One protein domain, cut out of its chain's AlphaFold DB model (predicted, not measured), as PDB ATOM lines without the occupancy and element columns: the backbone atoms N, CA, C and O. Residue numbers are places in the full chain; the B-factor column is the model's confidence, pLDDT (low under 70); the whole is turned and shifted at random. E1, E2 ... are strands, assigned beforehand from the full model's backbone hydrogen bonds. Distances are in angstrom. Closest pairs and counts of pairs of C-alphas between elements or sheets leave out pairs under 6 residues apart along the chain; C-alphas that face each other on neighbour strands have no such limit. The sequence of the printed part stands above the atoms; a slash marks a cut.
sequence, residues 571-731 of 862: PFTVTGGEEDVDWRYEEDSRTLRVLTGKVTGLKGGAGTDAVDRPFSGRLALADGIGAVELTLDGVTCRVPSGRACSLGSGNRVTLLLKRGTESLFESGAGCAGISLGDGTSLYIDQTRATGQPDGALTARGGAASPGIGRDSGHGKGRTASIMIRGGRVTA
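Overview. This is residues 571 to 731 of the 862 residues of an uncharacterized protein of Hungateiclostridiaceae bacterium KB18 (UniProt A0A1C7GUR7). The domain is a short solenoid with three walls, the chain wound in stacked turns. One wall has residues 627 to 632 of E8, then E9, E11 and E13 side by side; past the bend in E8, a second wall has its residues 636 to 638, then E10, E12 and E14; the third has E2, E3 and E7 and goes on from E7 as short pairings of residues 645 to 646, 674 to 675 and 708 to 709. E1 and E4 extend the largest sheet at the end where the turns begin, and the centres of the hairpin E5 and E6 are the farthest from the mean of the C-alphas. The printed part has 161 residues, no named helix and 14 named strands, E1 to E14 along the chain, which hold 70 residues, under half; the class is all strand, with a branched mixed sheet of nine strands, a mixed sheet in the order E2, E3, E7, and the antiparallel pair E5 and E6. The whole is compact, with a radius of gyration of the C-alphas of 14.7 A and spans of 43 by 38 by 30 A.

Arrangement. In the branched sheet, E8, residues 627 to 638, bends by 90 degrees at residue 633, and its pairing is staggered. On one side of it is E4, residues 601 to 604, parallel, with N 602 and O 631 2.8 A apart. On the other side are E9, residues 652 to 657, and E10, residues 662 to 666, both parallel to E8; N 630 and O 654 are 2.8 A apart, and N 666 and O 637 2.9 A. E8 lies on one side of E9 and E11, residues 681 to 686, on the other side, with N 655 and O 683 at 2.8 A; the edge strand E13, residues 722 to 724, is the neighbour of E11 on the other side from E9, with N 723 and O 682 at 2.9 A, both pairs parallel. E8 lies on one side of E10 and E12, residues 696 to 703, on the other side, with N 665 and O 698 at 2.8 A; the edge strand E14, residues 728 to 731, is the neighbour of E12 on the other side from E10, with N 699 and O 730 at 2.9 A, again parallel. The edge strand E1, residues 572 to 575, is antiparallel to E4, with N 573 and O 603 at 2.8 A. This sheet is twisted. It forms a sandwich, two sheets face to face, with the sheet of E2, residues 583 to 586, E3, residues 591 to 594, and E7, residues 618 to 621; their strands stand at 63 degrees. E2 and E3 are an antiparallel hairpin, with N 584 and O 593 at 2.9 A, and E3 and E7 are parallel, with N 594 and O 620 at 2.8 A. E5, residues 606 to 608, and E6, residues 614 to 616, are another antiparallel hairpin, with N 607 and O 615 at 2.9 A. E4 runs on into E5 at 51 degrees, and E6 into E7 at 22 degrees. The closest C-alphas of E6 and E8 are those of Ser 616 and Cys 637, 5.5 A apart.

Along the chain. E1 begins with C-alpha 572 at (95.079, -16.750, 191.875). E8, the longest strand by residues, spans 26.0 A from C-alpha 627 at (73.988, -19.064, 195.122) to C-alpha 638. E12 spans 22.6 A, E11 16.8 A, E9 16.2 A and E10 13.1 A. E14 ends with C-alpha 731 at (86.482, -37.500, 188.357).

Size, cuts and confidence. The two C-alphas farthest apart, those of Val 611 and Thr 719, are 44.4 A apart. The printed part has no cut. The long links are E8 to E9, E10 to E11 and E12 to E13, of 13, 14 and 18 residues. The mean pLDDT of the printed part is 84.9; it is under 70 at residues 611, 640 to 641, 690 to 691, 704 and 712 to 720.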
ATOM      1  N   PRO A 571      98.460 -17.015 194.297       91.25
ATOM      2  CA  PRO A 571      98.673 -17.601 192.978       91.25
ATOM      3  C   PRO A 571      97.430 -17.486 192.083       91.25
ATOM      4  O   PRO A 571      97.430 -17.988 190.956       91.25
ATOM      5  N   PHE A 572      96.347 -16.877 192.577       92.31
ATOM      6  CA  PHE A 572      95.079 -16.750 191.875       92.31
ATOM      7  C   PHE A 572      94.852 -15.328 191.361       92.31
ATOM      8  O   PHE A 572      95.026 -14.339 192.064       92.31
ATOM      9  N   THR A 573      94.353 -15.228 190.133       94.50
ATOM     10  CA  THR A 573      93.714 -14.010 189.629       94.50
ATOM     11  C   THR A 573      92.212 -14.114 189.872       94.50
ATOM     12  O   THR A 573      91.553 -14.988 189.302       94.50
ATOM     13  N   VAL A 574      91.676 -13.226 190.709       94.38
ATOM     14  CA  VAL A 574      90.256 -13.196 191.080       94.38
ATOM     15  C   VAL A 574      89.514 -12.143 190.262       94.38
ATOM     16  O   VAL A 574      89.972 -11.013 190.113       94.38
ATOM     17  N   THR A 575      88.360 -12.516 189.714       93.81
ATOM     18  CA  THR A 575      87.451 -11.621 188.989       93.81
ATOM     19  C   THR A 575      86.151 -11.470 189.770       93.81
ATOM     20  O   THR A 575      85.516 -12.467 190.112       93.81
ATOM     21  N   GLY A 576      85.731 -10.225 189.998       89.62
ATOM     22  CA  GLY A 576      84.531  -9.900 190.770       89.62
ATOM     23  C   GLY A 576      84.782  -9.858 192.281       89.62
ATOM     24  O   GLY A 576      85.636 -10.570 192.803       89.62
ATOM     25  N   GLY A 577      84.023  -9.006 192.971       89.69
ATOM     26  CA  GLY A 577      84.177  -8.758 194.405       89.69
ATOM     27  C   GLY A 577      85.398  -7.905 194.773       89.69
ATOM     28  O   GLY A 577      86.291  -7.664 193.960       89.69
ATOM     29  N   GLU A 578      85.410  -7.433 196.014       86.81
ATOM     30  CA  GLU A 578      86.507  -6.677 196.621       86.81
ATOM     31  C   GLU A 578      87.346  -7.578 197.546       86.81
ATOM     32  O   GLU A 578      86.801  -8.376 198.311       86.81
ATOM     33  N   GLU A 579      88.674  -7.451 197.485       83.94
ATOM     34  CA  GLU A 579      89.600  -8.129 198.404       83.94
ATOM     35  C   GLU A 579      89.332  -7.707 199.862       83.94
ATOM     36  O   GLU A 579      88.960  -6.562 200.125       83.94
ATOM     37  N   ASP A 580      89.480  -8.644 200.799       80.31
ATOM     38  CA  ASP A 580      89.145  -8.563 202.231       80.31
ATOM     39  C   ASP A 580      87.657  -8.368 202.571       80.31
ATOM     40  O   ASP A 580      87.284  -8.361 203.746       80.31
ATOM     41  N   VAL A 581      86.786  -8.260 201.564       81.44
ATOM     42  CA  VAL A 581      85.329  -8.134 201.738       81.44
ATOM     43  C   VAL A 581      84.610  -9.342 201.150       81.44
ATOM     44  O   VAL A 581      83.855 -10.025 201.836       81.44
ATOM     45  N   ASP A 582      84.845  -9.608 199.868       87.00
ATOM     46  CA  ASP A 582      84.190 -10.662 199.100       87.00
ATOM     47  C   ASP A 582      85.087 -11.897 198.931       87.00
ATOM     48  O   ASP A 582      84.589 -13.012 198.758       87.00
ATOM     49  N   TRP A 583      86.404 -11.721 199.021       92.06
ATOM     50  CA  TRP A 583      87.391 -12.795 199.039       92.06
ATOM     51  C   TRP A 583      88.655 -12.355 199.771       92.06
ATOM     52  O   TRP A 583      88.949 -11.168 199.841       92.06
ATOM     53  N   ARG A 584      89.420 -13.307 200.300       89.25
ATOM     54  CA  ARG A 584      90.742 -13.055 200.887       89.25
ATOM     55  C   ARG A 584      91.672 -14.222 200.606       89.25
ATOM     56  O   ARG A 584      91.215 -15.362 200.521       89.25
ATOM     57  N   TYR A 585      92.959 -13.948 200.479       87.12
ATOM     58  CA  TYR A 585      93.969 -14.989 200.360       87.12
ATOM     59  C   TYR A 585      94.719 -15.153 201.686       87.12
ATOM     60  O   TYR A 585      95.155 -14.182 202.297       87.12
ATOM     61  N   GLU A 586      94.817 -16.395 202.142       83.25
ATOM     62  CA  GLU A 586      95.464 -16.802 203.386       83.25
ATOM     63  C   GLU A 586      96.810 -17.447 203.037       83.25
ATOM     64  O   GLU A 586      96.845 -18.570 202.533       83.25
ATOM     65  N   GLU A 587      97.919 -16.718 203.230       75.31
ATOM     66  CA  GLU A 587      99.263 -17.174 202.821       75.31
ATOM     67  C   GLU A 587      99.742 -18.419 203.588       75.31
ATOM     68  O   GLU A 587     100.517 -19.217 203.065       75.31
ATOM     69  N   ASP A 588      99.256 -18.595 204.814       70.00
ATOM     70  CA  ASP A 588      99.595 -19.661 205.754       70.00
ATOM     71  C   ASP A 588      99.057 -21.023 205.315       70.00
ATOM     72  O   ASP A 588      99.807 -21.984 205.144       70.00
ATOM     73  N   SER A 589      97.756 -21.087 205.044       73.56
ATOM     74  CA  SER A 589      97.110 -22.277 204.488       73.56
ATOM     75  C   SER A 589      97.251 -22.357 202.963       73.56
ATOM     76  O   SER A 589      96.899 -23.375 202.356       73.56
ATOM     77  N   ARG A 590      97.777 -21.289 202.343       87.06
ATOM     78  CA  ARG A 590      97.848 -21.055 200.892       87.06
ATOM     79  C   ARG A 590      96.458 -21.107 200.258       87.06
ATOM     80  O   ARG A 590      96.297 -21.586 199.136       87.06
ATOM     81  N   THR A 591      95.439 -20.654 200.985       88.56
ATOM     82  CA  THR A 591      94.030 -20.807 200.607       88.56
ATOM     83  C   THR A 591      93.432 -19.489 200.153       88.56
ATOM     84  O   THR A 591      93.380 -18.517 200.900       88.56
ATOM     85  N   LEU A 592      92.880 -19.469 198.944       92.50
ATOM     86  CA  LEU A 592      91.954 -18.426 198.536       92.50
ATOM     87  C   LEU A 592      90.571 -18.726 199.120       92.50
ATOM     88  O   LEU A 592      89.918 -19.694 198.719       92.50
ATOM     89  N   ARG A 593      90.115 -17.879 200.043       91.38
ATOM     90  CA  ARG A 593      88.767 -17.932 200.607       91.38
ATOM     91  C   ARG A 593      87.824 -16.995 199.874       91.38
ATOM     92  O   ARG A 593      87.998 -15.780 199.902       91.38
ATOM     93  N   VAL A 594      86.784 -17.559 199.275       92.56
ATOM     94  CA  VAL A 594      85.654 -16.813 198.717       92.56
ATOM     95  C   VAL A 594      84.610 -16.644 199.816       92.56
ATOM     96  O   VAL A 594      84.079 -17.629 200.324       92.56
ATOM     97  N   LEU A 595      84.338 -15.400 200.202       89.75
ATOM     98  CA  LEU A 595      83.461 -15.054 201.323       89.75
ATOM     99  C   LEU A 595      82.039 -14.729 200.862       89.75
ATOM    100  O   LEU A 595      81.088 -14.920 201.616       89.75
ATOM    101  N   THR A 596      81.878 -14.238 199.631       89.94
ATOM    102  CA  THR A 596      80.571 -13.870 199.076       89.94
ATOM    103  C   THR A 596      80.408 -14.344 197.633       89.94
ATOM    104  O   THR A 596      81.372 -14.621 196.920       89.94
ATOM    105  N   GLY A 597      79.161 -14.381 197.158       88.88
ATOM    106  CA  GLY A 597      78.829 -14.735 195.774       88.88
ATOM    107  C   GLY A 597      79.157 -13.652 194.738       88.88
ATOM    108  O   GLY A 597      78.727 -13.779 193.595       88.88
ATOM    109  N   LYS A 598      79.866 -12.570 195.108       91.31
ATOM    110  CA  LYS A 598      80.280 -11.523 194.154       91.31
ATOM    111  C   LYS A 598      81.506 -11.903 193.324       91.31
ATOM    112  O   LYS A 598      81.777 -11.245 192.318       91.31
ATOM    113  N   VAL A 599      82.245 -12.929 193.739       93.75
ATOM    114  CA  VAL A 599      83.361 -13.483 192.966       93.75
ATOM    115  C   VAL A 599      82.801 -14.305 191.810       93.75
ATOM    116  O   VAL A 599      82.064 -15.260 192.031       93.75
ATOM    117  N   THR A 600      83.153 -13.934 190.580       92.31
ATOM    118  CA  THR A 600      82.581 -14.500 189.348       92.31
ATOM    119  C   THR A 600      83.576 -15.300 188.515       92.31
ATOM    120  O   THR A 600      83.166 -16.057 187.631       92.31
ATOM    121  N   GLY A 601      84.881 -15.186 188.776       93.12
ATOM    122  CA  GLY A 601      85.885 -15.948 188.035       93.12
ATOM    123  C   GLY A 601      87.221 -16.102 188.749       93.12
ATOM    124  O   GLY A 601      87.635 -15.221 189.497       93.12
ATOM    125  N   LEU A 602      87.897 -17.218 188.478       95.44
ATOM    126  CA  LEU A 602      89.215 -17.568 189.000       95.44
ATOM    127  C   LEU A 602      90.118 -18.121 187.899       95.44
ATOM    128  O   LEU A 602      89.677 -18.871 187.027       95.44
ATOM    129  N   LYS A 603      91.406 -17.796 188.001       94.38
ATOM    130  CA  LYS A 603      92.490 -18.297 187.147       94.38
ATOM    131  C   LYS A 603      93.749 -18.526 187.982       94.38
ATOM    132  O   LYS A 603      93.999 -17.745 188.894       94.38
ATOM    133  N   GLY A 604      94.562 -19.531 187.648       92.31
ATOM    134  CA  GLY A 604      95.854 -19.773 188.309       92.31
ATOM    135  C   GLY A 604      95.791 -20.847 189.396       92.31
ATOM    136  O   GLY A 604      95.133 -21.863 189.213       92.31
ATOM    137  N   GLY A 605      96.495 -20.663 190.509       85.25
ATOM    138  CA  GLY A 605      96.564 -21.629 191.619       85.25
ATOM    139  C   GLY A 605      97.864 -22.439 191.690       85.25
ATOM    140  O   GLY A 605      98.152 -23.050 192.718       85.25
ATOM    141  N   ALA A 606      98.693 -22.385 190.648       86.62
ATOM    142  CA  ALA A 606     100.110 -22.720 190.731       86.62
ATOM    143  C   ALA A 606     100.901 -21.414 190.861       86.62
ATOM    144  O   ALA A 606     100.718 -20.506 190.049       86.62
ATOM    145  N   GLY A 607     101.731 -21.314 191.893       84.44
ATOM    146  CA  GLY A 607     102.536 -20.137 192.195       84.44
ATOM    147  C   GLY A 607     104.001 -20.489 192.394       84.44
ATOM    148  O   GLY A 607     104.377 -21.659 192.458       84.44
ATOM    149  N   THR A 608     104.809 -19.447 192.516       81.88
ATOM    150  CA  THR A 608     106.210 -19.544 192.907       81.88
ATOM    151  C   THR A 608     106.374 -18.763 194.200       81.88
ATOM    152  O   THR A 608     105.873 -17.641 194.301       81.88
ATOM    153  N   ASP A 609     106.983 -19.382 195.205       78.25
ATOM    154  CA  ASP A 609     107.230 -18.737 196.489       78.25
ATOM    155  C   ASP A 609     108.347 -17.684 196.372       78.25
ATOM    156  O   ASP A 609     108.969 -17.509 195.320       78.25
ATOM    157  N   ALA A 610     108.609 -16.951 197.453       73.19
ATOM    158  CA  ALA A 610     109.633 -15.906 197.459       73.19
ATOM    159  C   ALA A 610     111.077 -16.429 197.305       73.19
ATOM    160  O   ALA A 610     111.999 -15.622 197.178       73.19
ATOM    161  N   VAL A 611     111.287 -17.753 197.322       69.38
ATOM    162  CA  VAL A 611     112.585 -18.416 197.109       69.38
ATOM    163  C   VAL A 611     112.619 -19.219 195.802       69.38
ATOM    164  O   VAL A 611     113.419 -20.144 195.656       69.38
ATOM    165  N   ASP A 612     111.767 -18.847 194.845       71.75
ATOM    166  CA  ASP A 612     111.678 -19.416 193.500       71.75
ATOM    167  C   ASP A 612     111.264 -20.905 193.439       71.75
ATOM    168  O   ASP A 612     111.482 -21.581 192.428       71.75
ATOM    169  N   ARG A 613     110.619 -21.440 194.485       73.94
ATOM    170  CA  ARG A 613     110.105 -22.820 194.497       73.94
ATOM    171  C   ARG A 613     108.631 -22.870 194.093       73.94
ATOM    172  O   ARG A 613     107.832 -22.038 194.528       73.94
ATOM    173  N   PRO A 614     108.229 -23.864 193.282       76.12
ATOM    174  CA  PRO A 614     106.837 -24.019 192.899       76.12
ATOM    175  C   PRO A 614     105.998 -24.466 194.100       76.12
ATOM    176  O   PRO A 614     106.350 -25.409 194.807       76.12
ATOM    177  N   PHE A 615     104.841 -23.840 194.281       82.50
ATOM    178  CA  PHE A 615     103.822 -24.281 195.227       82.50
ATOM    179  C   PHE A 615     102.437 -24.235 194.582       82.50
ATOM    180  O   PHE A 615     102.235 -23.653 193.512       82.50
ATOM    181  N   SER A 616     101.459 -24.858 195.233       85.88
ATOM    182  CA  SER A 616     100.067 -24.795 194.800       85.88
ATOM    183  C   SER A 616      99.184 -24.226 195.900       85.88
ATOM    184  O   SER A 616      99.323 -24.588 197.069       85.88
ATOM    185  N   GLY A 617      98.286 -23.328 195.507       85.62
ATOM    186  CA  GLY A 617      97.241 -22.803 196.365       85.62
ATOM    187  C   GLY A 617      96.055 -23.760 196.496       85.62
ATOM    188  O   GLY A 617      95.937 -24.761 195.788       85.62
ATOM    189  N   ARG A 618      95.156 -23.407 197.409       93.56
ATOM    190  CA  ARG A 618      93.880 -24.068 197.689       93.56
ATOM    191  C   ARG A 618      92.733 -23.108 197.419       93.56
ATOM    192  O   ARG A 618      92.897 -21.893 197.515       93.56
ATOM    193  N   LEU A 619      91.558 -23.657 197.148       94.12
ATOM    194  CA  LEU A 619      90.323 -22.894 197.007       94.12
ATOM    195  C   LEU A 619      89.317 -23.321 198.076       94.12
ATOM    196  O   LEU A 619      89.014 -24.505 198.204       94.12
ATOM    197  N   ALA A 620      88.759 -22.365 198.813       94.44
ATOM    198  CA  ALA A 620      87.695 -22.623 199.776       94.44
ATOM    199  C   ALA A 620      86.582 -21.574 199.670       94.44
ATOM    200  O   ALA A 620      86.845 -20.377 199.610       94.44
ATOM    201  N   LEU A 621      85.328 -22.013 199.672       93.12
ATOM    202  CA  LEU A 621      84.166 -21.137 199.820       93.12
ATOM    203  C   LEU A 621      83.738 -21.130 201.290       93.12
ATOM    204  O   LEU A 621      83.721 -22.178 201.933       93.12
ATOM    205  N   ALA A 622      83.376 -19.958 201.806       90.06
ATOM    206  CA  ALA A 622      82.722 -19.836 203.102       90.06
ATOM    207  C   ALA A 622      81.356 -20.543 203.102       90.06
ATOM    208  O   ALA A 622      80.725 -20.736 202.058       90.06
ATOM    209  N   ASP A 623      80.885 -20.919 204.283       88.06
ATOM    210  CA  ASP A 623      79.590 -21.572 204.443       88.06
ATOM    211  C   ASP A 623      78.436 -20.573 204.284       88.06
ATOM    212  O   ASP A 623      78.544 -19.400 204.643       88.06
ATOM    213  N   GLY A 624      77.301 -21.041 203.762       86.38
ATOM    214  CA  GLY A 624      76.056 -20.269 203.739       86.38
ATOM    215  C   GLY A 624      76.043 -19.041 202.819       86.38
ATOM    216  O   GLY A 624      75.172 -18.186 202.974       86.38
ATOM    217  N   ILE A 625      76.944 -18.952 201.836       89.00
ATOM    218  CA  ILE A 625      76.956 -17.884 200.818       89.00
ATOM    219  C   ILE A 625      75.658 -17.894 199.995       89.00
ATOM    220  O   ILE A 625      75.173 -16.851 199.548       89.00
ATOM    221  N   GLY A 626      75.078 -19.078 199.785       88.50
ATOM    222  CA  GLY A 626      73.894 -19.263 198.954       88.50
ATOM    223  C   GLY A 626      74.267 -19.569 197.506       88.50
ATOM    224  O   GLY A 626      74.999 -20.522 197.251       88.50
ATOM    225  N   ALA A 627      73.716 -18.827 196.541       90.25
ATOM    226  CA  ALA A 627      73.988 -19.064 195.122       90.25
ATOM    227  C   ALA A 627      75.330 -18.442 194.708       90.25
ATOM    228  O   ALA A 627      75.502 -17.229 194.798       90.25
ATOM    229  N   VAL A 628      76.252 -19.275 194.226       93.81
ATOM    230  CA  VAL A 628      77.579 -18.864 193.754       93.81
ATOM    231  C   VAL A 628      77.750 -19.333 192.317       93.81
ATOM    232  O   VAL A 628      77.556 -20.511 192.032       93.81
ATOM    233  N   GLU A 629      78.123 -18.431 191.416       94.00
ATOM    234  CA  GLU A 629      78.466 -18.754 190.029       94.00
ATOM    235  C   GLU A 629      79.921 -18.358 189.777       94.00
ATOM    236  O   GLU A 629      80.273 -17.185 189.869       94.00
ATOM    237  N   LEU A 630      80.769 -19.346 189.494       94.88
ATOM    238  CA  LEU A 630      82.218 -19.189 189.470       94.88
ATOM    239  C   LEU A 630      82.799 -19.740 188.170       94.88
ATOM    240  O   LEU A 630      82.715 -20.936 187.890       94.88
ATOM    241  N   THR A 631      83.421 -18.869 187.382       95.19
ATOM    242  CA  THR A 631      84.091 -19.251 186.136       95.19
ATOM    243  C   THR A 631      85.509 -19.735 186.408       95.19
ATOM    244  O   THR A 631      86.314 -18.993 186.962       95.19
ATOM    245  N   LEU A 632      85.838 -20.951 185.980       94.12
ATOM    246  CA  LEU A 632      87.187 -21.507 186.063       94.12
ATOM    247  C   LEU A 632      87.915 -21.298 184.726       94.12
ATOM    248  O   LEU A 632      87.537 -21.877 183.706       94.12
ATOM    249  N   ASP A 633      88.944 -20.451 184.739       93.19
ATOM    250  CA  ASP A 633      89.800 -20.083 183.602       93.19
ATOM    251  C   ASP A 633      91.204 -20.674 183.793       93.19
ATOM    252  O   ASP A 633      92.189 -19.955 183.951       93.19
ATOM    253  N   GLY A 634      91.282 -22.006 183.841       89.69
ATOM    254  CA  GLY A 634      92.533 -22.737 184.047       89.69
ATOM    255  C   GLY A 634      93.032 -22.698 185.491       89.69
ATOM    256  O   GLY A 634      94.104 -22.156 185.766       89.69
ATOM    257  N   VAL A 635      92.239 -23.231 186.426       95.00
ATOM    258  CA  VAL A 635      92.594 -23.267 187.853       95.00
ATOM    259  C   VAL A 635      93.288 -24.583 188.200       95.00
ATOM    260  O   VAL A 635      92.712 -25.638 187.978       95.00
ATOM    261  N   THR A 636      94.494 -24.542 188.763       92.62
ATOM    262  CA  THR A 636      95.261 -25.729 189.170       92.62
ATOM    263  C   THR A 636      95.565 -25.677 190.661       92.62
ATOM    264  O   THR A 636      96.292 -24.798 191.102       92.62
ATOM    265  N   CYS A 637      95.033 -26.621 191.431       90.06
ATOM    266  CA  CYS A 637      95.317 -26.798 192.854       90.06
ATOM    267  C   CYS A 637      95.747 -28.252 193.084       90.06
ATOM    268  O   CYS A 637      94.931 -29.164 192.944       90.06
ATOM    269  N   ARG A 638      97.020 -28.475 193.413       88.94
ATOM    270  CA  ARG A 638      97.579 -29.797 193.719       88.94
ATOM    271  C   ARG A 638      98.233 -29.767 195.083       88.94
ATOM    272  O   ARG A 638      99.263 -29.118 195.257       88.94
ATOM    273  N   VAL A 639      97.629 -30.452 196.042       81.12
ATOM    274  CA  VAL A 639      98.083 -30.423 197.430       81.12
ATOM    275  C   VAL A 639      98.388 -31.833 197.928       81.12
ATOM    276  O   VAL A 639      97.582 -32.735 197.714       81.12
ATOM    277  N   PRO A 640      99.532 -32.040 198.607       68.25
ATOM    278  CA  PRO A 640      99.912 -33.362 199.109       68.25
ATOM    279  C   PRO A 640      99.033 -33.812 200.287       68.25
ATOM    280  O   PRO A 640      98.831 -35.003 200.500       68.25
ATOM    281  N   SER A 641      98.468 -32.861 201.035       69.62
ATOM    282  CA  SER A 641      97.621 -33.095 202.206       69.62
ATOM    283  C   SER A 641      96.408 -32.159 202.208       69.62
ATOM    284  O   SER A 641      96.478 -31.033 201.707       69.62
ATOM    285  N   GLY A 642      95.279 -32.605 202.768       79.44
ATOM    286  CA  GLY A 642      94.050 -31.809 202.887       79.44
ATOM    287  C   GLY A 642      93.308 -31.554 201.565       79.44
ATOM    288  O   GLY A 642      93.626 -32.118 200.518       79.44
ATOM    289  N   ARG A 643      92.302 -30.670 201.611       86.44
ATOM    290  CA  ARG A 643      91.432 -30.341 200.466       86.44
ATOM    291  C   ARG A 643      92.122 -29.377 199.496       86.44
ATOM    292  O   ARG A 643      92.617 -28.331 199.917       86.44
ATOM    293  N   ALA A 644      92.102 -29.694 198.204       87.38
ATOM    294  CA  ALA A 644      92.481 -28.766 197.137       87.38
ATOM    295  C   ALA A 644      91.373 -27.740 196.862       87.38
ATOM    296  O   ALA A 644      91.647 -26.561 196.644       87.38
ATOM    297  N   CYS A 645      90.118 -28.199 196.888       93.38
ATOM    298  CA  CYS A 645      88.932 -27.385 196.658       93.38
ATOM    299  C   CYS A 645      87.814 -27.760 197.634       93.38
ATOM    300  O   CYS A 645      87.371 -28.909 197.662       93.38
ATOM    301  N   SER A 646      87.342 -26.792 198.420       92.94
ATOM    302  CA  SER A 646      86.199 -26.938 199.321       92.94
ATOM    303  C   SER A 646      85.092 -25.960 198.945       92.94
ATOM    304  O   SER A 646      85.312 -24.756 198.853       92.94
ATOM    305  N   LEU A 647      83.882 -26.474 198.740       91.62
ATOM    306  CA  LEU A 647      82.729 -25.665 198.340       91.62
ATOM    307  C   LEU A 647      81.920 -25.111 199.523       91.62
ATOM    308  O   LEU A 647      80.885 -24.481 199.298       91.62
ATOM    309  N   GLY A 648      82.372 -25.347 200.758       86.44
ATOM    310  CA  GLY A 648      81.638 -24.998 201.973       86.44
ATOM    311  C   GLY A 648      80.326 -25.776 202.124       86.44
ATOM    312  O   GLY A 648      79.979 -26.629 201.297       86.44
ATOM    313  N   SER A 649      79.594 -25.483 203.190       87.62
ATOM    314  CA  SER A 649      78.302 -26.065 203.559       87.62
ATOM    315  C   SER A 649      77.142 -25.127 203.209       87.62
ATOM    316  O   SER A 649      77.252 -23.905 203.287       87.62
ATOM    317  N   GLY A 650      75.996 -25.697 202.828       83.88
ATOM    318  CA  GLY A 650      74.766 -24.956 202.526       83.88
ATOM    319  C   GLY A 650      74.797 -24.107 201.248       83.88
ATOM    320  O   GLY A 650      73.917 -23.265 201.063       83.88
ATOM    321  N   ASN A 651      75.774 -24.316 200.362       90.38
ATOM    322  CA  ASN A 651      75.958 -23.503 199.159       90.38
ATOM    323  C   ASN A 651      75.303 -24.123 197.915       90.38
ATOM    324  O   ASN A 651      75.192 -25.337 197.767       90.38
ATOM    325  N   ARG A 652      74.897 -23.288 196.957       92.06
ATOM    326  CA  ARG A 652      74.495 -23.706 195.609       92.06
ATOM    327  C   ARG A 652      75.514 -23.170 194.616       92.06
ATOM    328  O   ARG A 652      75.396 -22.037 194.159       92.06
ATOM    329  N   VAL A 653      76.502 -23.994 194.295       94.50
ATOM    330  CA  VAL A 653      77.655 -23.601 193.484       94.50
ATOM    331  C   VAL A 653      77.450 -24.023 192.036       94.50
ATOM    332  O   VAL A 653      77.139 -25.179 191.762       94.50
ATOM    333  N   THR A 654      77.656 -23.093 191.110       94.62
ATOM    334  CA  THR A 654      77.735 -23.336 189.669       94.62
ATOM    335  C   THR A 654      79.161 -23.061 189.209       94.62
ATOM    336  O   THR A 654      79.601 -21.916 189.230       94.62
ATOM    337  N   LEU A 655      79.888 -24.101 188.804       94.62
ATOM    338  CA  LEU A 655      81.214 -23.984 188.204       94.62
ATOM    339  C   LEU A 655      81.066 -23.893 186.683       94.62
ATOM    340  O   LEU A 655      80.622 -24.846 186.041       94.62
ATOM    341  N   LEU A 656      81.439 -22.748 186.112       93.81
ATOM    342  CA  LEU A 656      81.463 -22.522 184.670       93.81
ATOM    343  C   LEU A 656      82.864 -22.800 184.125       93.81
ATOM    344  O   LEU A 656      83.796 -22.029 184.342       93.81
ATOM    345  N   LEU A 657      83.020 -23.892 183.384       93.44
ATOM    346  CA  LEU A 657      84.284 -24.261 182.755       93.44
ATOM    347  C   LEU A 657      84.514 -23.397 181.515       93.44
ATOM    348  O   LEU A 657      83.748 -23.455 180.543       93.44
ATOM    349  N   LYS A 658      85.575 -22.585 181.529       91.44
ATOM    350  CA  LYS A 658      85.930 -21.777 180.366       91.44
ATOM    351  C   LYS A 658      86.505 -22.669 179.268       91.44
ATOM    352  O   LYS A 658      87.479 -23.397 179.467       91.44
ATOM    353  N   ARG A 659      85.901 -22.591 178.084       87.81
ATOM    354  CA  ARG A 659      86.372 -23.294 176.882       87.81
ATOM    355  C   ARG A 659      87.830 -22.956 176.563       87.81
ATOM    356  O   ARG A 659      88.271 -21.830 176.774       87.81
ATOM    357  N   GLY A 660      88.570 -23.949 176.074       86.25
ATOM    358  CA  GLY A 660      90.007 -23.834 175.804       86.25
ATOM    359  C   GLY A 660      90.920 -23.934 177.030       86.25
ATOM    360  O   GLY A 660      92.126 -23.785 176.866       86.25
ATOM    361  N   THR A 661      90.382 -24.181 178.230       90.19
ATOM    362  CA  THR A 661      91.172 -24.296 179.467       90.19
ATOM    363  C   THR A 661      90.912 -25.608 180.197       90.19
ATOM    364  O   THR A 661      89.859 -26.228 180.024       90.19
ATOM    365  N   GLU A 662      91.875 -26.023 181.016       90.00
ATOM    366  CA  GLU A 662      91.773 -27.179 181.903       90.00
ATOM    367  C   GLU A 662      91.967 -26.732 183.348       90.00
ATOM    368  O   GLU A 662      92.923 -26.024 183.659       90.00
ATOM    369  N   SER A 663      91.043 -27.131 184.220       92.94
ATOM    370  CA  SER A 663      91.165 -26.937 185.662       92.94
ATOM    371  C   SER A 663      91.410 -28.274 186.352       92.94
ATOM    372  O   SER A 663      90.753 -29.262 186.030       92.94
ATOM    373  N   LEU A 664      92.343 -28.302 187.298       92.56
ATOM    374  CA  LEU A 664      92.798 -29.492 188.004       92.56
ATOM    375  C   LEU A 664      92.712 -29.272 189.515       92.56
ATOM    376  O   LEU A 664      93.295 -28.325 190.035       92.56
ATOM    377  N   PHE A 665      92.044 -30.184 190.210       93.69
ATOM    378  CA  PHE A 665      92.011 -30.246 191.667       93.69
ATOM    379  C   PHE A 665      92.471 -31.626 192.129       93.69
ATOM    380  O   PHE A 665      91.831 -32.628 191.815       93.69
ATOM    381  N   GLU A 666      93.577 -31.681 192.860       90.88
ATOM    382  CA  GLU A 666      94.156 -32.908 193.406       90.88
ATOM    383  C   GLU A 666      94.352 -32.739 194.908       90.88
ATOM    384  O   GLU A 666      95.188 -31.945 195.345       90.88
ATOM    385  N   SER A 667      93.526 -33.451 195.672       84.62
ATOM    386  CA  SER A 667      93.513 -33.402 197.134       84.62
ATOM    387  C   SER A 667      94.353 -34.526 197.739       84.62
ATOM    388  O   SER A 667      94.517 -35.588 197.135       84.62
ATOM    389  N   GLY A 668      94.830 -34.309 198.965       77.31
ATOM    390  CA  GLY A 668      95.551 -35.319 199.738       77.31
ATOM    391  C   GLY A 668      94.645 -36.428 200.285       77.31
ATOM    392  O   GLY A 668      93.422 -36.402 200.111       77.31
ATOM    393  N   ALA A 669      95.246 -37.411 200.963       77.25
ATOM    394  CA  ALA A 669      94.547 -38.568 201.534       77.25
ATOM    395  C   ALA A 669      93.312 -38.174 202.372       77.25
ATOM    396  O   ALA A 669      93.308 -37.158 203.068       77.25
ATOM    397  N   GLY A 670      92.236 -38.962 202.266       75.81
ATOM    398  CA  GLY A 670      90.977 -38.718 202.983       75.81
ATOM    399  C   GLY A 670      90.072 -37.624 202.390       75.81
ATOM    400  O   GLY A 670      88.886 -37.568 202.717       75.81
ATOM    401  N   CYS A 671      90.584 -36.787 201.481       83.56
ATOM    402  CA  CYS A 671      89.860 -35.642 200.930       83.56
ATOM    403  C   CYS A 671      89.398 -35.879 199.486       83.56
ATOM    404  O   CYS A 671      90.133 -36.414 198.650       83.56
ATOM    405  N   ALA A 672      88.190 -35.416 199.157       85.69
ATOM    406  CA  ALA A 672      87.726 -35.402 197.775       85.69
ATOM    407  C   ALA A 672      88.485 -34.353 196.948       85.69
ATOM    408  O   ALA A 672      88.867 -33.304 197.471       85.69
ATOM    409  N   GLY A 673      88.682 -34.600 195.648       84.62
ATOM    410  CA  GLY A 673      89.330 -33.630 194.748       84.62
ATOM    411  C   GLY A 673      88.585 -32.291 194.731       84.62
ATOM    412  O   GLY A 673      89.182 -31.227 194.880       84.62
ATOM    413  N   ILE A 674      87.253 -32.358 194.665       92.69
ATOM    414  CA  ILE A 674      86.340 -31.261 194.998       92.69
ATOM    415  C   ILE A 674      85.431 -31.729 196.132       92.69
ATOM    416  O   ILE A 674      84.622 -32.642 195.945       92.69
ATOM    417  N   SER A 675      85.561 -31.079 197.286       90.06
ATOM    418  CA  SER A 675      84.860 -31.426 198.520       90.06
ATOM    419  C   SER A 675      83.571 -30.617 198.691       90.06
ATOM    420  O   SER A 675      83.574 -29.382 198.642       90.06
ATOM    421  N   LEU A 676      82.454 -31.321 198.886       89.69
ATOM    422  CA  LEU A 676      81.126 -30.755 199.118       89.69
ATOM    423  C   LEU A 676      80.779 -30.815 200.610       89.69
ATOM    424  O   LEU A 676      80.648 -31.904 201.171       89.69
ATOM    425  N   GLY A 677      80.562 -29.649 201.222       83.25
ATOM    426  CA  GLY A 677      80.037 -29.552 202.582       83.25
ATOM    427  C   GLY A 677      78.557 -29.923 202.680       83.25
ATOM    428  O   GLY A 677      77.864 -30.198 201.691       83.25
ATOM    429  N   ASP A 678      78.042 -29.943 203.903       83.62
ATOM    430  CA  ASP A 678      76.693 -30.425 204.165       83.62
ATOM    431  C   ASP A 678      75.618 -29.516 203.566       83.62
ATOM    432  O   ASP A 678      75.581 -28.311 203.789       83.62
ATOM    433  N   GLY A 679      74.703 -30.111 202.793       80.94
ATOM    434  CA  GLY A 679      73.635 -29.368 202.117       80.94
ATOM    435  C   GLY A 679      74.093 -28.567 200.895       80.94
ATOM    436  O   GLY A 679      73.288 -27.808 200.358       80.94
ATOM    437  N   THR A 680      75.336 -28.744 200.444       87.69
ATOM    438  CA  THR A 680      75.857 -28.080 199.246       87.69
ATOM    439  C   THR A 680      75.438 -28.806 197.967       87.69
ATOM    440  O   THR A 680      75.491 -30.032 197.874       87.69
ATOM    441  N   SER A 681      75.022 -28.046 196.955       88.75
ATOM    442  CA  SER A 681      74.700 -28.527 195.608       88.75
ATOM    443  C   SER A 681      75.712 -27.983 194.608       88.75
ATOM    444  O   SER A 681      76.000 -26.786 194.618       88.75
ATOM    445  N   LEU A 682      76.186 -28.841 193.708       93.31
ATOM    446  CA  LEU A 682      77.158 -28.496 192.676       93.31
ATOM    447  C   LEU A 682      76.545 -28.652 191.281       93.31
ATOM    448  O   LEU A 682      76.045 -29.717 190.919       93.31
ATOM    449  N   TYR A 683      76.636 -27.597 190.481       92.88
ATOM    450  CA  TYR A 683      76.294 -27.576 189.066       92.88
ATOM    451  C   TYR A 683      77.572 -27.314 188.272       92.88
ATOM    452  O   TYR A 683      78.280 -26.355 188.554       92.88
ATOM    453  N   ILE A 684      77.883 -28.158 187.295       92.94
ATOM    454  CA  ILE A 684      79.010 -27.954 186.383       92.94
ATOM    455  C   ILE A 684      78.438 -27.677 185.001       92.94
ATOM    456  O   ILE A 684      77.665 -28.476 184.465       92.94
ATOM    457  N   ASP A 685      78.804 -26.537 184.438       91.31
ATOM    458  CA  ASP A 685      78.417 -26.123 183.096       91.31
ATOM    459  C   ASP A 685      79.622 -25.478 182.398       91.31
ATOM    460  O   ASP A 685      80.733 -25.443 182.923       91.31
ATOM    461  N   GLN A 686      79.420 -24.981 181.191       86.88
ATOM    462  CA  GLN A 686      80.465 -24.435 180.340       86.88
ATOM    463  C   GLN A 686      80.098 -23.047 179.825       86.88
ATOM    464  O   GLN A 686      78.927 -22.706 179.644       86.88
ATOM    465  N   THR A 687      81.112 -22.229 179.545       85.00
ATOM    466  CA  THR A 687      80.883 -20.899 178.972       85.00
ATOM    467  C   THR A 687      80.323 -20.991 177.543       85.00
ATOM    468  O   THR A 687      80.625 -21.913 176.782       85.00
ATOM    469  N   ARG A 688      79.500 -20.008 177.145       78.06
ATOM    470  CA  ARG A 688      78.757 -19.996 175.862       78.06
ATOM    471  C   ARG A 688      79.603 -19.663 174.617       78.06
ATOM    472  O   ARG A 688      79.043 -19.356 173.568       78.06
ATOM    473  N   ALA A 689      80.932 -19.686 174.710       71.81
ATOM    474  CA  ALA A 689      81.808 -19.372 173.581       71.81
ATOM    475  C   ALA A 689      81.778 -20.491 172.520       71.81
ATOM    476  O   ALA A 689      81.797 -21.670 172.851       71.81
ATOM    477  N   THR A 690      81.748 -20.150 171.235       66.44
ATOM    478  CA  THR A 690      81.725 -21.134 170.136       66.44
ATOM    479  C   THR A 690      83.087 -21.219 169.447       66.44
ATOM    480  O   THR A 690      83.730 -20.192 169.249       66.44
ATOM    481  N   GLY A 691      83.520 -22.418 169.040       66.62
ATOM    482  CA  GLY A 691      84.743 -22.624 168.240       66.62
ATOM    483  C   GLY A 691      86.014 -22.988 169.021       66.62
ATOM    484  O   GLY A 691      87.044 -23.244 168.407       66.62
ATOM    485  N   GLN A 692      85.949 -23.060 170.351       77.12
ATOM    486  CA  GLN A 692      87.025 -23.565 171.216       77.12
ATOM    487  C   GLN A 692      86.636 -24.919 171.820       77.12
ATOM    488  O   GLN A 692      85.436 -25.147 172.033       77.12
ATOM    489  N   PRO A 693      87.609 -25.808 172.113       81.75
ATOM    490  CA  PRO A 693      87.315 -27.086 172.748       81.75
ATOM    491  C   PRO A 693      86.615 -26.861 174.089       81.75
ATOM    492  O   PRO A 693      86.845 -25.856 174.768       81.75
ATOM    493  N   ASP A 694      85.734 -27.791 174.444       85.31
ATOM    494  CA  ASP A 694      85.016 -27.767 175.716       85.31
ATOM    495  C   ASP A 694      86.009 -27.637 176.882       85.31
ATOM    496  O   ASP A 694      87.076 -28.255 176.867       85.31
ATOM    497  N   GLY A 695      85.670 -26.811 177.877       87.81
ATOM    498  CA  GLY A 695      86.496 -26.659 179.075       87.81
ATOM    499  C   GLY A 695      86.611 -27.990 179.818       87.81
ATOM    500  O   GLY A 695      85.635 -28.746 179.883       87.81
ATOM    501  N   ALA A 696      87.795 -28.281 180.350       90.56
ATOM    502  CA  ALA A 696      88.080 -29.517 181.065       90.56
ATOM    503  C   ALA A 696      88.187 -29.282 182.578       90.56
ATOM    504  O   ALA A 696      88.721 -28.267 183.026       90.56
ATOM    505  N   LEU A 697      87.680 -30.233 183.356       92.88
ATOM    506  CA  LEU A 697      87.788 -30.281 184.808       92.88
ATOM    507  C   LEU A 697      88.262 -31.667 185.225       92.88
ATOM    508  O   LEU A 697      87.538 -32.642 185.036       92.88
ATOM    509  N   THR A 698      89.433 -31.741 185.842       93.06
ATOM    510  CA  THR A 698      89.967 -32.962 186.438       93.06
ATOM    511  C   THR A 698      89.940 -32.813 187.952       93.06
ATOM    512  O   THR A 698      90.542 -31.898 188.504       93.06
ATOM    513  N   ALA A 699      89.223 -33.698 188.635       92.75
ATOM    514  CA  ALA A 699      89.122 -33.710 190.087       92.75
ATOM    515  C   ALA A 699      89.562 -35.080 190.606       92.75
ATOM    516  O   ALA A 699      88.919 -36.093 190.318       92.75
ATOM    517  N   ARG A 700      90.672 -35.117 191.341       90.06
ATOM    518  CA  ARG A 700      91.302 -36.329 191.860       90.06
ATOM    519  C   ARG A 700      91.229 -36.337 193.379       90.06
ATOM    520  O   ARG A 700      91.780 -35.457 194.038       90.06
ATOM    521  N   GLY A 701      90.508 -37.317 193.912       84.81
ATOM    522  CA  GLY A 701      90.451 -37.563 195.346       84.81
ATOM    523  C   GLY A 701      91.724 -38.240 195.831       84.81
ATOM    524  O   GLY A 701      92.362 -38.985 195.081       84.81
ATOM    525  N   GLY A 702      92.067 -37.998 197.094       79.19
ATOM    526  CA  GLY A 702      93.086 -38.780 197.781       79.19
ATOM    527  C   GLY A 702      92.634 -40.224 197.999       79.19
ATOM    528  O   GLY A 702      91.513 -40.602 197.652       79.19
ATOM    529  N   ALA A 703      93.505 -41.044 198.590       76.56
ATOM    530  CA  ALA A 703      93.222 -42.453 198.864       76.56
ATOM    531  C   ALA A 703      91.821 -42.656 199.479       76.56
ATOM    532  O   ALA A 703      91.415 -41.927 200.389       76.56
ATOM    533  N   ALA A 704      91.073 -43.620 198.928       68.88
ATOM    534  CA  ALA A 704      89.709 -43.973 199.334       68.88
ATOM    535  C   ALA A 704      88.684 -42.815 199.312       68.88
ATOM    536  O   ALA A 704      87.640 -42.900 199.962       68.88
ATOM    537  N   SER A 705      88.963 -41.744 198.563       79.81
ATOM    538  CA  SER A 705      88.109 -40.559 198.469       79.81
ATOM    539  C   SER A 705      87.689 -40.284 197.020       79.81
ATOM    540  O   SER A 705      88.459 -40.524 196.082       79.81
ATOM    541  N   PRO A 706      86.459 -39.784 196.802       84.38
ATOM    542  CA  PRO A 706      85.948 -39.546 195.460       84.38
ATOM    543  C   PRO A 706      86.645 -38.355 194.794       84.38
ATOM    544  O   PRO A 706      87.070 -37.408 195.450       84.38
ATOM    545  N   GLY A 707      86.684 -38.346 193.461       84.69
ATOM    546  CA  GLY A 707      87.142 -37.174 192.710       84.69
ATOM    547  C   GLY A 707      86.302 -35.924 192.999       84.69
ATOM    548  O   GLY A 707      86.843 -34.859 193.267       84.69
ATOM    549  N   ILE A 708      84.974 -36.063 193.004       88.81
ATOM    550  CA  ILE A 708      84.017 -34.998 193.340       88.81
ATOM    551  C   ILE A 708      82.994 -35.590 194.301       88.81
ATOM    552  O   ILE A 708      82.325 -36.566 193.957       88.81
ATOM    553  N   GLY A 709      82.848 -35.020 195.490       86.25
ATOM    554  CA  GLY A 709      81.926 -35.572 196.474       86.25
ATOM    555  C   GLY A 709      82.201 -35.091 197.885       86.25
ATOM    556  O   GLY A 709      82.783 -34.034 198.100       86.25
ATOM    557  N   ARG A 710      81.750 -35.881 198.855       81.06
ATOM    558  CA  ARG A 710      82.151 -35.710 200.250       81.06
ATOM    559  C   ARG A 710      83.498 -36.372 200.488       81.06
ATOM    560  O   ARG A 710      83.832 -37.350 199.822       81.06
ATOM    561  N   ASP A 711      84.215 -35.858 201.470       77.62
ATOM    562  CA  ASP A 711      85.399 -36.518 202.001       77.62
ATOM    563  C   ASP A 711      85.031 -37.874 202.613       77.62
ATOM    564  O   ASP A 711      83.893 -38.101 203.044       77.62
ATOM    565  N   SER A 712      85.996 -38.789 202.641       60.09
ATOM    566  CA  SER A 712      85.794 -40.087 203.281       60.09
ATOM    567  C   SER A 712      85.669 -39.921 204.808       60.09
ATOM    568  O   SER A 712      86.098 -38.924 205.385       60.09
ATOM    569  N   GLY A 713      84.960 -40.838 205.476       51.88
ATOM    570  CA  GLY A 713      84.747 -40.804 206.935       51.88
ATOM    571  C   GLY A 713      83.607 -39.906 207.442       51.88
ATOM    572  O   GLY A 713      83.114 -40.124 208.543       51.88
ATOM    573  N   HIS A 714      83.090 -38.973 206.640       48.38
ATOM    574  CA  HIS A 714      81.960 -38.136 207.059       48.38
ATOM    575  C   HIS A 714      80.640 -38.931 206.949       48.38
ATOM    576  O   HIS A 714      80.351 -39.532 205.912       48.38
ATOM    577  N   GLY A 715      79.845 -38.980 208.027       47.56
ATOM    578  CA  GLY A 715      78.620 -39.792 208.137       47.56
ATOM    579  C   GLY A 715      77.510 -39.478 207.111       47.56
ATOM    580  O   GLY A 715      77.674 -38.694 206.178       47.56
ATOM    581  N   LYS A 716      76.320 -40.090 207.269       45.31
ATOM    582  CA  LYS A 716      75.157 -39.837 206.386       45.31
ATOM    583  C   LYS A 716      74.644 -38.391 206.532       45.31
ATOM    584  O   LYS A 716      73.712 -38.138 207.290       45.31
ATOM    585  N   GLY A 717      75.232 -37.454 205.791       52.56
ATOM    586  CA  GLY A 717      74.751 -36.078 205.659       52.56
ATOM    587  C   GLY A 717      73.550 -35.953 204.709       52.56
ATOM    588  O   GLY A 717      73.163 -36.905 204.026       52.56
ATOM    589  N   ARG A 718      72.956 -34.753 204.623       55.72
ATOM    590  CA  ARG A 718      71.847 -34.463 203.683       55.72
ATOM    591  C   ARG A 718      72.284 -34.749 202.242       55.72
ATOM    592  O   ARG A 718      73.437 -34.494 201.899       55.72
ATOM    593  N   THR A 719      71.400 -35.269 201.394       59.09
ATOM    594  CA  THR A 719      71.732 -35.562 199.990       59.09
ATOM    595  C   THR A 719      72.184 -34.289 199.268       59.09
ATOM    596  O   THR A 719      71.421 -33.331 199.176       59.09
ATOM    597  N   ALA A 720      73.419 -34.290 198.766       67.25
ATOM    598  CA  ALA A 720      73.970 -33.249 197.904       67.25
ATOM    599  C   ALA A 720      73.674 -33.598 196.437       67.25
ATOM    600  O   ALA A 720      73.833 -34.751 196.033       67.25
ATOM    601  N   SER A 721      73.225 -32.628 195.638       79.88
ATOM    602  CA  SER A 721      72.967 -32.837 194.206       79.88
ATOM    603  C   SER A 721      74.164 -32.377 193.379       79.88
ATOM    604  O   SER A 721      74.516 -31.197 193.438       79.88
ATOM    605  N   ILE A 722      74.737 -33.274 192.577       87.75
ATOM    606  CA  ILE A 722      75.761 -32.948 191.579       87.75
ATOM    607  C   ILE A 722      75.117 -33.063 190.195       87.75
ATOM    608  O   ILE A 722      74.612 -34.127 189.838       87.75
ATOM    609  N   MET A 723      75.106 -31.977 189.423       88.44
ATOM    610  CA  MET A 723      74.550 -31.943 188.068       88.44
ATOM    611  C   MET A 723      75.597 -31.435 187.080       88.44
ATOM    612  O   MET A 723      76.063 -30.308 187.198       88.44
ATOM    613  N   ILE A 724      75.926 -32.243 186.075       90.38
ATOM    614  CA  ILE A 724      76.872 -31.883 185.013       90.38
ATOM    615  C   ILE A 724      76.070 -31.646 183.732       90.38
ATOM    616  O   ILE A 724      75.447 -32.568 183.210       90.38
ATOM    617  N   ARG A 725      76.044 -30.400 183.251       86.62
ATOM    618  CA  ARG A 725      75.325 -29.983 182.034       86.62
ATOM    619  C   ARG A 725      76.248 -29.800 180.832       86.62
ATOM    620  O   ARG A 725      75.779 -29.907 179.701       86.62
ATOM    621  N   GLY A 726      77.537 -29.552 181.058       80.38
ATOM    622  CA  GLY A 726      78.494 -29.326 179.982       80.38
ATOM    623  C   GLY A 726      79.949 -29.268 180.443       80.38
ATOM    624  O   GLY A 726      80.222 -29.064 181.623       80.38
ATOM    625  N   GLY A 727      80.868 -29.446 179.489       85.75
ATOM    626  CA  GLY A 727      82.310 -29.554 179.727       85.75
ATOM    627  C   GLY A 727      82.807 -31.000 179.843       85.75
ATOM    628  O   GLY A 727      82.025 -31.940 179.997       85.75
ATOM    629  N   ARG A 728      84.127 -31.186 179.748       88.12
ATOM    630  CA  ARG A 728      84.782 -32.486 179.940       88.12
ATOM    631  C   ARG A 728      85.154 -32.640 181.410       88.12
ATOM    632  O   ARG A 728      86.114 -32.026 181.858       88.12
ATOM    633  N   VAL A 729      84.413 -33.458 182.148       89.38
ATOM    634  CA  VAL A 729      84.662 -33.690 183.578       89.38
ATOM    635  C   VAL A 729      85.262 -35.076 183.789       89.38
ATOM    636  O   VAL A 729      84.639 -36.080 183.454       89.38
ATOM    637  N   THR A 730      86.451 -35.119 184.381       89.88
ATOM    638  CA  THR A 730      87.154 -36.335 184.786       89.88
ATOM    639  C   THR A 730      87.210 -36.372 186.309       89.88
ATOM    640  O   THR A 730      87.971 -35.633 186.929       89.88
ATOM    641  N   ALA A 731      86.399 -37.228 186.926       88.31
ATOM    642  CA  ALA A 731      86.482 -37.500 188.357       88.31
ATOM    643  C   ALA A 731      87.287 -38.787 188.569       88.31
ATOM    644  O   ALA A 731      86.880 -39.852 188.108       88.31
TER     645      ALA A 731